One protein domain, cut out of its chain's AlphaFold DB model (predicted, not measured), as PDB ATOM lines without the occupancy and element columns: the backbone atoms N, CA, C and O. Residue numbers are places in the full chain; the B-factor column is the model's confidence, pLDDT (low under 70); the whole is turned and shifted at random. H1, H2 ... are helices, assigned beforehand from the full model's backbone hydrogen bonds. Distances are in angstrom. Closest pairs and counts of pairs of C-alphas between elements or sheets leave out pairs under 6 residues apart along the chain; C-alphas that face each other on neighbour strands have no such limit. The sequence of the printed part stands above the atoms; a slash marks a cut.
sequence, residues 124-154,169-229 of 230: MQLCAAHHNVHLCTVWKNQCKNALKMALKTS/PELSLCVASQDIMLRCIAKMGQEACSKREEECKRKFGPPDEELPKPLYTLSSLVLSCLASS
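Overview. This is residues 124 to 154 and 169 to 229 of the 230 residues of an uncharacterized protein of Anisakis simplex (UniProt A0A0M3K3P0). One long helix, H3, runs through the middle, with H1 and H2 packed on one side of it and the helical hairpin of H4 and H5 packed on the other. H2, the longest helix, crosses H3 steeply beside residues 170 to 178, while the short helices H1 and H5 run the same way as H3; the long link of residues 205 to 219 joins H4 to H5. The printed part has 92 residues with five named helices, in the order H1, H2, H3, H4, H5, and no named strand, and its class is all helix. It is compact, with a radius of gyration of the C-alphas of 12.8 A, and the C-alphas span 33 by 31 by 20 A.

Along the chain. Begin at C-alpha 124 at (132.942, 188.591, 174.540), where H1 starts; it ends at His 130. H2 covers residues 133 to 153 and measures 31.0 A from first to last C-alpha. After the cut, find C-alpha 169 at (130.027, 183.666, 163.673); from there H3 runs to Met 188, 28.0 A away. H4, residues 190 to 204, is 20.8 A long. H5, residues 220 to 227, ends at C-alpha 227 at (125.035, 175.036, 178.671).

Arrangement. Start with H3, the hub, which touches the four other helices. H1 touches it beside residues 172 to 179 of H3, the same way at a shallow tilt of 5 degrees; the closest C-alphas, those of Cys 127 and Asp 179, are 6.0 A apart. H2 touches H3 at a steep tilt of 54 degrees, opposite ways, with the C-alphas of Cys 143 and Cys 174 closest at 5.9 A. H1 touches H2 through residues 133 to 136 of H2, closest at the C-alphas of Cys 127 and Cys 136, 6.0 A apart. Look next at H5, which touches H3 the same way at a shallow tilt of 23 degrees; its closest C-alphas are those of Ile 180 and Ala 227, 6.3 A apart. Residues 190 to 193 of H4 touch residues 181 to 185 of H3, with the C-alphas of Ile 185 and Cys 193 closest at 5.5 A. H4 and H5 form a hairpin, closest at the C-alphas of Cys 200 and Val 222, 5.3 A apart. H1 and H2 are each apart from H4 and H5. Every O i to N i+4 pair is within hydrogen-bond range in H1, H3, H4 and H5, and 15 of 17 are in H2.

Size, cuts and confidence. The C-alphas of Lys 152 and Met 188, the two farthest apart, are 36.5 A from each other. Residues 155 to 168 are not printed, and C-alphas 154 and 169 across this cut are 17.4 A apart. The link from H4 to H5 is long, with 15 residues. The mean pLDDT of the printed part is 90.0, and residues 153 to 154 are under 70.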
ATOM      1  N   MET A 124     131.801 188.027 173.807       87.56
ATOM      2  CA  MET A 124     132.942 188.591 174.540       87.56
ATOM      3  C   MET A 124     132.546 189.163 175.899       87.56
ATOM      4  O   MET A 124     133.289 188.994 176.859       87.56
ATOM      5  N   GLN A 125     131.396 189.831 175.987       83.56
ATOM      6  CA  GLN A 125     130.868 190.309 177.260       83.56
ATOM      7  C   GLN A 125     130.387 189.150 178.131       83.56
ATOM      8  O   GLN A 125     130.630 189.185 179.330       83.56
ATOM      9  N   LEU A 126     129.763 188.122 177.541       83.38
ATOM     10  CA  LEU A 126     129.394 186.907 178.268       83.38
ATOM     11  C   LEU A 126     130.627 186.232 178.875       83.38
ATOM     12  O   LEU A 126     130.675 185.992 180.075       83.38
ATOM     13  N   CYS A 127     131.659 186.020 178.056       89.62
ATOM     14  CA  CYS A 127     132.935 185.495 178.517       89.62
ATOM     15  C   CYS A 127     133.515 186.373 179.634       89.62
ATOM     16  O   CYS A 127     133.911 185.855 180.668       89.62
ATOM     17  N   ALA A 128     133.516 187.701 179.473       90.56
ATOM     18  CA  ALA A 128     134.021 188.626 180.490       90.56
ATOM     19  C   ALA A 128     133.173 188.676 181.777       90.56
ATOM     20  O   ALA A 128     133.634 189.198 182.788       90.56
ATOM     21  N   ALA A 129     131.933 188.180 181.743       87.75
ATOM     22  CA  ALA A 129     131.088 188.047 182.924       87.75
ATOM     23  C   ALA A 129     131.411 186.769 183.715       87.75
ATOM     24  O   ALA A 129     131.289 186.765 184.937       87.75
ATOM     25  N   HIS A 130     131.832 185.693 183.043       89.81
ATOM     26  CA  HIS A 130     132.210 184.428 183.691       89.81
ATOM     27  C   HIS A 130     133.706 184.330 184.006       89.81
ATOM     28  O   HIS A 130     134.129 183.577 184.882       89.81
ATOM     29  N   HIS A 131     134.513 185.075 183.262       93.75
ATOM     30  CA  HIS A 131     135.962 185.006 183.259       93.75
ATOM     31  C   HIS A 131     136.554 186.413 183.214       93.75
ATOM     32  O   HIS A 131     135.871 187.397 182.950       93.75
ATOM     33  N   ASN A 132     137.860 186.535 183.433       94.50
ATOM     34  CA  ASN A 132     138.512 187.828 183.271       94.50
ATOM     35  C   ASN A 132     138.655 188.201 181.778       94.50
ATOM     36  O   ASN A 132     138.855 187.349 180.908       94.50
ATOM     37  N   VAL A 133     138.609 189.505 181.484       92.75
ATOM     38  CA  VAL A 133     138.682 190.060 180.116       92.75
ATOM     39  C   VAL A 133     139.959 189.641 179.376       92.75
ATOM     40  O   VAL A 133     139.948 189.478 178.150       92.75
ATOM     41  N   HIS A 134     141.062 189.451 180.104       95.81
ATOM     42  CA  HIS A 134     142.332 189.034 179.520       95.81
ATOM     43  C   HIS A 134     142.239 187.615 178.939       95.81
ATOM     44  O   HIS A 134     142.563 187.427 177.767       95.81
ATOM     45  N   LEU A 135     141.691 186.651 179.686       95.81
ATOM     46  CA  LEU A 135     141.479 185.276 179.221       95.81
ATOM     47  C   LEU A 135     140.589 185.229 177.972       95.81
ATOM     48  O   LEU A 135     140.941 184.596 176.979       95.81
ATOM     49  N   CYS A 136     139.489 185.985 177.966       94.38
ATOM     50  CA  CYS A 136     138.610 186.084 176.800       94.38
ATOM     51  C   CYS A 136     139.337 186.634 175.566       94.38
ATOM     52  O   CYS A 136     139.103 186.196 174.437       94.38
ATOM     53  N   THR A 137     140.248 187.589 175.768       93.56
ATOM     54  CA  THR A 137     141.072 188.158 174.693       93.56
ATOM     55  C   THR A 137     142.079 187.138 174.163       93.56
ATOM     56  O   THR A 137     142.261 187.041 172.946       93.56
ATOM     57  N   VAL A 138     142.685 186.336 175.046       95.69
ATOM     58  CA  VAL A 138     143.566 185.222 174.668       95.69
ATOM     59  C   VAL A 138     142.806 184.217 173.805       95.69
ATOM     60  O   VAL A 138     143.239 183.943 172.685       95.69
ATOM     61  N   TRP A 139     141.634 183.753 174.246       95.94
ATOM     62  CA  TRP A 139     140.806 182.824 173.469       95.94
ATOM     63  C   TRP A 139     140.379 183.395 172.125       95.94
ATOM     64  O   TRP A 139     140.514 182.725 171.105       95.94
ATOM     65  N   LYS A 140     139.939 184.657 172.079       93.75
ATOM     66  CA  LYS A 140     139.614 185.334 170.817       93.75
ATOM     67  C   LYS A 140     140.793 185.288 169.839       93.75
ATOM     68  O   LYS A 140     140.599 185.002 168.659       93.75
ATOM     69  N   ASN A 141     142.009 185.567 170.299       93.25
ATOM     70  CA  ASN A 141     143.188 185.563 169.433       93.25
ATOM     71  C   ASN A 141     143.584 184.143 169.001       93.25
ATOM     72  O   ASN A 141     143.871 183.929 167.823       93.25
ATOM     73  N   GLN A 142     143.534 183.169 169.913       94.88
ATOM     74  CA  GLN A 142     143.798 181.760 169.607       94.88
ATOM     75  C   GLN A 142     142.797 181.210 168.584       94.88
ATOM     76  O   GLN A 142     143.208 180.684 167.552       94.88
ATOM     77  N   CYS A 143     141.499 181.427 168.800       93.44
ATOM     78  CA  CYS A 143     140.439 181.053 167.867       93.44
ATOM     79  C   CYS A 143     140.621 181.706 166.491       93.44
ATOM     80  O   CYS A 143     140.506 181.041 165.465       93.44
ATOM     81  N   LYS A 144     140.954 183.006 166.448       92.12
ATOM     82  CA  LYS A 144     141.205 183.721 165.186       92.12
ATOM     83  C   LYS A 144     142.362 183.093 164.407       92.12
ATOM     84  O   LYS A 144     142.278 182.976 163.187       92.12
ATOM     85  N   ASN A 145     143.432 182.702 165.095       91.88
ATOM     86  CA  ASN A 145     144.589 182.071 164.469       91.88
ATOM     87  C   ASN A 145     144.268 180.649 163.990       91.88
ATOM     88  O   ASN A 145     144.580 180.319 162.848       91.88
ATOM     89  N   ALA A 146     143.583 179.852 164.811       90.56
ATOM     90  CA  ALA A 146     143.177 178.490 164.472       90.56
ATOM     91  C   ALA A 146     142.254 178.451 163.242       90.56
ATOM     92  O   ALA A 146     142.509 177.702 162.301       90.56
ATOM     93  N   LEU A 147     141.254 179.337 163.184       88.50
ATOM     94  CA  LEU A 147     140.352 179.450 162.033       88.50
ATOM     95  C   LEU A 147     141.099 179.856 160.758       88.50
ATOM     96  O   LEU A 147     140.876 179.278 159.699       88.50
ATOM     97  N   LYS A 148     142.039 180.809 160.840       87.19
ATOM     98  CA  LYS A 148     142.877 181.182 159.686       87.19
ATOM     99  C   LYS A 148     143.702 180.012 159.150       87.19
ATOM    100  O   LYS A 148     143.984 179.988 157.956       87.19
ATOM    101  N   MET A 149     144.131 179.090 160.011       78.50
ATOM    102  CA  MET A 149     144.872 177.899 159.589       78.50
ATOM    103  C   MET A 149     143.960 176.893 158.887       78.50
ATOM    104  O   MET A 149     144.327 176.407 157.820       78.50
ATOM    105  N   ALA A 150     142.765 176.654 159.429       76.81
ATOM    106  CA  ALA A 150     141.792 175.718 158.865       76.81
ATOM    107  C   ALA A 150     141.258 176.180 157.487       76.81
ATOM    108  O   ALA A 150     141.136 175.416 156.532       76.81
ATOM    109  N   LEU A 151     141.090 177.495 157.319       74.69
ATOM    110  CA  LEU A 151     140.676 178.107 156.052       74.69
ATOM    111  C   LEU A 151     141.728 178.035 154.938       74.69
ATOM    112  O   LEU A 151     141.384 178.161 153.770       74.69
ATOM    113  N   LYS A 152     143.012 177.852 155.266       73.06
ATOM    114  CA  LYS A 152     144.048 177.628 154.243       73.06
ATOM    115  C   LYS A 152     144.001 176.211 153.678       73.06
ATOM    116  O   LYS A 152     144.519 175.983 152.591       73.06
ATOM    117  N   THR A 153     143.425 175.272 154.425       64.75
ATOM    118  CA  THR A 153     143.335 173.855 154.054       64.75
ATOM    119  C   THR A 153     142.072 173.552 153.248       64.75
ATOM    120  O   THR A 153     142.084 172.658 152.408       64.75
ATOM    121  N   SER A 154     141.011 174.336 153.440       58.53
ATOM    122  CA  SER A 154     139.754 174.210 152.702       58.53
ATOM    123  C   SER A 154     139.681 175.263 151.595       58.53
ATOM    124  O   SER A 154     139.786 176.452 151.874       58.53
ATOM    125  N   PRO A 169     130.780 184.749 163.037       78.12
ATOM    126  CA  PRO A 169     130.027 183.666 163.673       78.12
ATOM    127  C   PRO A 169     130.910 182.499 164.134       78.12
ATOM    128  O   PRO A 169     130.735 182.001 165.242       78.12
ATOM    129  N   GLU A 170     131.893 182.114 163.321       83.88
ATOM    130  CA  GLU A 170     132.839 181.030 163.598       83.88
ATOM    131  C   GLU A 170     133.760 181.394 164.771       83.88
ATOM    132  O   GLU A 170     133.976 180.595 165.683       83.88
ATOM    133  N   LEU A 171     134.242 182.642 164.805       87.50
ATOM    134  CA  LEU A 171     135.060 183.145 165.904       87.50
ATOM    135  C   LEU A 171     134.258 183.233 167.213       87.50
ATOM    136  O   LEU A 171     134.761 182.843 168.264       87.50
ATOM    137  N   SER A 172     133.006 183.698 167.154       85.44
ATOM    138  CA  SER A 172     132.090 183.714 168.300       85.44
ATOM    139  C   SER A 172     131.816 182.303 168.827       85.44
ATOM    140  O   SER A 172     131.838 182.095 170.037       85.44
ATOM    141  N   LEU A 173     131.579 181.331 167.939       86.19
ATOM    142  CA  LEU A 173     131.338 179.935 168.308       86.19
ATOM    143  C   LEU A 173     132.555 179.325 169.016       86.19
ATOM    144  O   LEU A 173     132.403 178.668 170.046       86.19
ATOM    145  N   CYS A 174     133.762 179.586 168.508       92.19
ATOM    146  CA  CYS A 174     134.993 179.097 169.123       92.19
ATOM    147  C   CYS A 174     135.203 179.663 170.535       92.19
ATOM    148  O   CYS A 174     135.470 178.900 171.464       92.19
ATOM    149  N   VAL A 175     135.020 180.976 170.730       92.56
ATOM    150  CA  VAL A 175     135.171 181.599 172.058       92.56
ATOM    151  C   VAL A 175     134.114 181.081 173.035       92.56
ATOM    152  O   VAL A 175     134.448 180.743 174.167       92.56
ATOM    153  N   ALA A 176     132.858 180.947 172.598       90.50
ATOM    154  CA  ALA A 176     131.798 180.377 173.428       90.50
ATOM    155  C   ALA A 176     132.051 178.904 173.791       90.50
ATOM    156  O   ALA A 176     131.702 178.477 174.887       90.50
ATOM    157  N   SER A 177     132.692 178.141 172.898       93.44
ATOM    158  CA  SER A 177     133.124 176.766 173.183       93.44
ATOM    159  C   SER A 177     134.139 176.716 174.317       93.44
ATOM    160  O   SER A 177     134.026 175.847 175.175       93.44
ATOM    161  N   GLN A 178     135.070 177.674 174.380       96.31
ATOM    162  CA  GLN A 178     136.033 177.733 175.482       96.31
ATOM    163  C   GLN A 178     135.352 178.083 176.814       96.31
ATOM    164  O   GLN A 178     135.590 177.406 177.810       96.31
ATOM    165  N   ASP A 179     134.473 179.092 176.815       93.31
ATOM    166  CA  ASP A 179     133.709 179.525 177.999       93.31
ATOM    167  C   ASP A 179     132.868 178.378 178.583       93.31
ATOM    168  O   ASP A 179     133.017 178.012 179.750       93.31
ATOM    169  N   ILE A 180     132.032 177.744 177.753       93.38
ATOM    170  CA  ILE A 180     131.142 176.668 178.202       93.38
ATOM    171  C   ILE A 180     131.926 175.444 178.675       93.38
ATOM    172  O   ILE A 180     131.576 174.878 179.711       93.38
ATOM    173  N   MET A 181     132.993 175.049 177.976       96.06
ATOM    174  CA  MET A 181     133.803 173.908 178.408       96.06
ATOM    175  C   MET A 181     134.534 174.196 179.713       96.06
ATOM    176  O   MET A 181     134.514 173.354 180.609       96.06
ATOM    177  N   LEU A 182     135.108 175.391 179.879       95.88
ATOM    178  CA  LEU A 182     135.792 175.735 181.123       95.88
ATOM    179  C   LEU A 182     134.817 175.764 182.307       95.88
ATOM    180  O   LEU A 182     135.119 175.212 183.366       95.88
ATOM    181  N   ARG A 183     133.621 176.337 182.127       94.50
ATOM    182  CA  ARG A 183     132.560 176.315 183.145       94.50
ATOM    183  C   ARG A 183     132.085 174.903 183.474       94.50
ATOM    184  O   ARG A 183     131.872 174.581 184.639       94.50
ATOM    185  N   CYS A 184     131.911 174.070 182.457       96.44
ATOM    186  CA  CYS A 184     131.516 172.678 182.615       96.44
ATOM    187  C   CYS A 184     132.556 171.900 183.429       96.44
ATOM    188  O   CYS A 184     132.212 171.296 184.443       96.44
ATOM    189  N   ILE A 185     133.840 172.017 183.081       97.06
ATOM    190  CA  ILE A 185     134.939 171.394 183.828       97.06
ATOM    191  C   ILE A 185     134.984 171.910 185.270       97.06
ATOM    192  O   ILE A 185     135.109 171.110 186.192       97.06
ATOM    193  N   ALA A 186     134.833 173.219 185.487       95.88
ATOM    194  CA  ALA A 186     134.826 173.795 186.830       95.88
ATOM    195  C   ALA A 186     133.660 173.282 187.695       95.88
ATOM    196  O   ALA A 186     133.821 173.107 188.898       95.88
ATOM    197  N   LYS A 187     132.491 173.028 187.091       96.25
ATOM    198  CA  LYS A 187     131.285 172.598 187.812       96.25
ATOM    199  C   LYS A 187     131.261 171.106 188.136       96.25
ATOM    200  O   LYS A 187     130.821 170.738 189.218       96.25
ATOM    201  N   MET A 188     131.651 170.250 187.191       97.25
ATOM    202  CA  MET A 188     131.492 168.790 187.322       97.25
ATOM    203  C   MET A 188     132.795 167.994 187.225       97.25
ATOM    204  O   MET A 188     132.781 166.779 187.389       97.25
ATOM    205  N   GLY A 189     133.926 168.655 186.991       97.56
ATOM    206  CA  GLY A 189     135.199 167.997 186.730       97.56
ATOM    207  C   GLY A 189     135.365 167.605 185.262       97.56
ATOM    208  O   GLY A 189     134.413 167.555 184.478       97.56
ATOM    209  N   GLN A 190     136.614 167.338 184.877       97.12
ATOM    210  CA  GLN A 190     136.987 167.121 183.481       97.12
ATOM    211  C   GLN A 190     136.338 165.869 182.880       97.12
ATOM    212  O   GLN A 190     135.755 165.951 181.804       97.12
ATOM    213  N   GLU A 191     136.381 164.736 183.582       97.44
ATOM    214  CA  GLU A 191     135.843 163.465 183.080       97.44
ATOM    215  C   GLU A 191     134.320 163.517 182.882       97.44
ATOM    216  O   GLU A 191     133.816 163.160 181.814       97.44
ATOM    217  N   ALA A 192     133.583 164.028 183.874       97.38
ATOM    218  CA  ALA A 192     132.134 164.175 183.777       97.38
ATOM    219  C   ALA A 192     131.741 165.151 182.658       97.38
ATOM    220  O   ALA A 192     130.807 164.877 181.902       97.38
ATOM    221  N   CYS A 193     132.488 166.251 182.509       97.38
ATOM    222  CA  CYS A 193     132.258 167.210 181.439       97.38
ATOM    223  C   CYS A 193     132.496 166.596 180.051       97.38
ATOM    224  O   CYS A 193     131.644 166.725 179.173       97.38
ATOM    225  N   SER A 194     133.596 165.861 179.860       96.56
ATOM    226  CA  SER A 194     133.879 165.163 178.600       96.56
ATOM    227  C   SER A 194     132.825 164.104 178.277       96.56
ATOM    228  O   SER A 194     132.357 164.028 177.144       96.56
ATOM    229  N   LYS A 195     132.367 163.329 179.268       97.00
ATOM    230  CA  LYS A 195     131.271 162.369 179.062       97.00
ATOM    231  C   LYS A 195     129.991 163.071 178.601       97.00
ATOM    232  O   LYS A 195     129.316 162.597 177.688       97.00
ATOM    233  N   ARG A 196     129.671 164.220 179.201       96.38
ATOM    234  CA  ARG A 196     128.501 165.021 178.830       96.38
ATOM    235  C   ARG A 196     128.623 165.618 177.429       96.38
ATOM    236  O   ARG A 196     127.640 165.654 176.691       96.38
ATOM    237  N   GLU A 197     129.816 166.063 177.051       96.12
ATOM    238  CA  GLU A 197     130.118 166.530 175.699       96.12
ATOM    239  C   GLU A 197     129.843 165.430 174.667       96.12
ATOM    240  O   GLU A 197     129.120 165.672 173.700       96.12
ATOM    241  N   GLU A 198     130.327 164.211 174.908       96.06
ATOM    242  CA  GLU A 198     130.092 163.062 174.027       96.06
ATOM    243  C   GLU A 198     128.607 162.674 173.947       96.06
ATOM    244  O   GLU A 198     128.091 162.398 172.861       96.06
ATOM    245  N   GLU A 199     127.861 162.737 175.055       96.44
ATOM    246  CA  GLU A 199     126.401 162.559 175.035       96.44
ATOM    247  C   GLU A 199     125.706 163.593 174.136       96.44
ATOM    248  O   GLU A 199     124.827 163.245 173.338       96.44
ATOM    249  N   CYS A 200     126.108 164.862 174.242       95.44
ATOM    250  CA  CYS A 200     125.581 165.944 173.419       95.44
ATOM    251  C   CYS A 200     125.953 165.763 171.938       95.44
ATOM    252  O   CYS A 200     125.086 165.926 171.076       95.44
ATOM    253  N   LYS A 201     127.196 165.369 171.628       95.38
ATOM    254  CA  LYS A 201     127.641 165.052 170.258       95.38
ATOM    255  C   LYS A 201     126.880 163.868 169.674       95.38
ATOM    256  O   LYS A 201     126.431 163.945 168.537       95.38
ATOM    257  N   ARG A 202     126.635 162.807 170.448       95.56
ATOM    258  CA  ARG A 202     125.825 161.662 169.997       95.56
ATOM    259  C   ARG A 202     124.403 162.079 169.615       95.56
ATOM    260  O   ARG A 202     123.827 161.515 168.692       95.56
ATOM    261  N   LYS A 203     123.833 163.064 170.317       93.44
ATOM    262  CA  LYS A 203     122.471 163.558 170.064       93.44
ATOM    263  C   LYS A 203     122.382 164.530 168.885       93.44
ATOM    264  O   LYS A 203     121.388 164.506 168.166       93.44
ATOM    265  N   PHE A 204     123.368 165.409 168.717       91.81
ATOM    266  CA  PHE A 204     123.293 166.532 167.770       91.81
ATOM    267  C   PHE A 204     124.306 166.473 166.620       91.81
ATOM    268  O   PHE A 204     124.271 167.342 165.749       91.81
ATOM    269  N   GLY A 205     125.170 165.462 166.609       92.44
ATOM    270  CA  GLY A 205     126.308 165.335 165.709       92.44
ATOM    271  C   GLY A 205     127.578 166.017 166.247       92.44
ATOM    272  O   GLY A 205     127.493 166.927 167.084       92.44
ATOM    273  N   PRO A 206     128.764 165.581 165.776       90.62
ATOM    274  CA  PRO A 206     130.027 166.274 166.029       90.62
ATOM    275  C   PRO A 206     130.050 167.658 165.346       90.62
ATOM    276  O   PRO A 206     129.178 167.962 164.528       90.62
ATOM    277  N   PRO A 207     131.009 168.538 165.688       85.69
ATOM    278  CA  PRO A 207     131.250 169.751 164.905       85.69
ATOM    279  C   PRO A 207     131.680 169.413 163.466       85.69
ATOM    280  O   PRO A 207     132.326 168.396 163.234       85.69
ATOM    281  N   ASP A 208     131.354 170.295 162.519       77.81
ATOM    282  CA  ASP A 208     131.712 170.125 161.099       77.81
ATOM    283  C   ASP A 208     133.229 170.237 160.848       77.81
ATOM    284  O   ASP A 208     133.741 169.732 159.854       77.81
ATOM    285  N   GLU A 209     133.949 170.915 161.741       82.31
ATOM    286  CA  GLU A 209     135.382 171.169 161.636       82.31
ATOM    287  C   GLU A 209     136.001 171.078 163.033       82.31
ATOM    288  O   GLU A 209     135.446 171.612 163.994       82.31
ATOM    289  N   GLU A 210     137.140 170.400 163.165       87.31
ATOM    290  CA  GLU A 210     137.901 170.359 164.414       87.31
ATOM    291  C   GLU A 210     139.011 171.411 164.376       87.31
ATOM    292  O   GLU A 210     139.750 171.531 163.399       87.31
ATOM    293  N   LEU A 211     139.138 172.190 165.454       86.19
ATOM    294  CA  LEU A 211     140.241 173.134 165.603       86.19
ATOM    295  C   LEU A 211     141.427 172.418 166.256       86.19
ATOM    296  O   LEU A 211     141.237 171.469 167.019       86.19
ATOM    297  N   PRO A 212     142.665 172.873 165.998       86.38
ATOM    298  CA  PRO A 212     143.829 172.339 166.683       86.38
ATOM    299  C   PRO A 212     143.678 172.464 168.204       86.38
ATOM    300  O   PRO A 212     143.328 173.522 168.739       86.38
ATOM    301  N   LYS A 213     144.011 171.375 168.906       89.12
ATOM    302  CA  LYS A 213     144.139 171.372 170.367       89.12
ATOM    303  C   LYS A 213     145.128 172.473 170.798       89.12
ATOM    304  O   LYS A 213     146.125 172.691 170.106       89.12
ATOM    305  N   PRO A 214     144.877 173.170 171.922       91.12
ATOM    306  CA  PRO A 214     143.944 172.815 173.000       91.12
ATOM    307  C   PRO A 214     142.531 173.408 172.874       91.12
ATOM    308  O   PRO A 214     141.763 173.310 173.825       91.12
ATOM    309  N   LEU A 215     142.182 174.052 171.756       93.94
ATOM    310  CA  LEU A 215     140.878 174.701 171.635       93.94
ATOM    311  C   LEU A 215     139.755 173.672 171.512       93.94
ATOM    312  O   LEU A 215     139.841 172.734 170.723       93.94
ATOM    313  N   TYR A 216     138.673 173.892 172.255       93.25
ATOM    314  CA  TYR A 216     137.439 173.134 172.070       93.25
ATOM    315  C   TYR A 216     136.703 173.589 170.813       93.25
ATOM    316  O   TYR A 216     136.524 174.793 170.603       93.25
ATOM    317  N   THR A 217     136.197 172.637 170.032       89.06
ATOM    318  CA  THR A 217     135.269 172.932 168.941       89.06
ATOM    319  C   THR A 217     133.951 172.240 169.187       89.06
ATOM    320  O   THR A 217     133.873 171.017 169.239       89.06
ATOM    321  N   LEU A 218     132.900 173.035 169.332       91.06
ATOM    322  CA  LEU A 218     131.559 172.537 169.567       91.06
ATOM    323  C   LEU A 218     130.622 173.111 168.515       91.06
ATOM    324  O   LEU A 218     130.685 174.295 168.176       91.06
ATOM    325  N   SER A 219     129.707 172.277 168.023       88.69
ATOM    326  CA  SER A 219     128.597 172.789 167.237       88.69
ATOM    327  C   SER A 219     127.683 173.623 168.131       88.69
ATOM    328  O   SER A 219     127.611 173.472 169.353       88.69
ATOM    329  N   SER A 220     126.922 174.500 167.505       82.50
ATOM    330  CA  SER A 220     126.046 175.423 168.207       82.50
ATOM    331  C   SER A 220     124.908 174.709 168.977       82.50
ATOM    332  O   SER A 220     124.404 175.209 169.988       82.50
ATOM    333  N   LEU A 221     124.535 173.500 168.537       83.75
ATOM    334  CA  LEU A 221     123.591 172.616 169.229       83.75
ATOM    335  C   LEU A 221     124.243 171.894 170.416       83.75
ATOM    336  O   LEU A 221     123.639 171.831 171.485       83.75
ATOM    337  N   VAL A 222     125.480 171.412 170.256       90.19
ATOM    338  CA  VAL A 222     126.247 170.782 171.343       90.19
ATOM    339  C   VAL A 222     126.526 171.791 172.460       90.19
ATOM    340  O   VAL A 222     126.303 171.483 173.626       90.19
ATOM    341  N   LEU A 223     126.885 173.031 172.116       89.19
ATOM    342  CA  LEU A 223     127.002 174.139 173.069       89.19
ATOM    343  C   LEU A 223     125.729 174.363 173.883       89.19
ATOM    344  O   LEU A 223     125.784 174.473 175.102       89.19
ATOM    345  N   SER A 224     124.576 174.414 173.209       84.44
ATOM    346  CA  SER A 224     123.285 174.612 173.881       84.44
ATOM    347  C   SER A 224     122.956 173.439 174.816       84.44
ATOM    348  O   SER A 224     122.411 173.642 175.899       84.44
ATOM    349  N   CYS A 225     123.321 172.218 174.420       89.81
ATOM    350  CA  CYS A 225     123.180 171.019 175.240       89.81
ATOM    351  C   CYS A 225     124.053 171.081 176.501       89.81
ATOM    352  O   CYS A 225     123.548 170.870 177.603       89.81
ATOM    353  N   LEU A 226     125.327 171.449 176.363       91.12
ATOM    354  CA  LEU A 226     126.249 171.591 177.491       91.12
ATOM    355  C   LEU A 226     125.835 172.717 178.438       91.12
ATOM    356  O   LEU A 226     125.775 172.502 179.646       91.12
ATOM    357  N   ALA A 227     125.453 173.873 177.893       87.19
ATOM    358  CA  ALA A 227     125.035 175.036 178.671       87.19
ATOM    359  C   ALA A 227     123.833 174.744 179.586       87.19
ATOM    360  O   ALA A 227     123.741 175.299 180.673       87.19
ATOM    361  N   SER A 228     122.934 173.832 179.191       83.38
ATOM    362  CA  SER A 228     121.800 173.418 180.037       83.38
ATOM    363  C   SER A 228     122.212 172.672 181.315       83.38
ATOM    364  O   SER A 228     121.405 172.503 182.223       83.38
ATOM    365  N   SER A 229     123.458 172.195 181.374       76.44
ATOM    366  CA  SER A 229     124.001 171.412 182.489       76.44
ATOM    367  C   SER A 229     124.965 172.230 183.366       76.44
ATOM    368  O   SER A 229     125.284 171.810 184.483       76.44
TER     369      SER A 229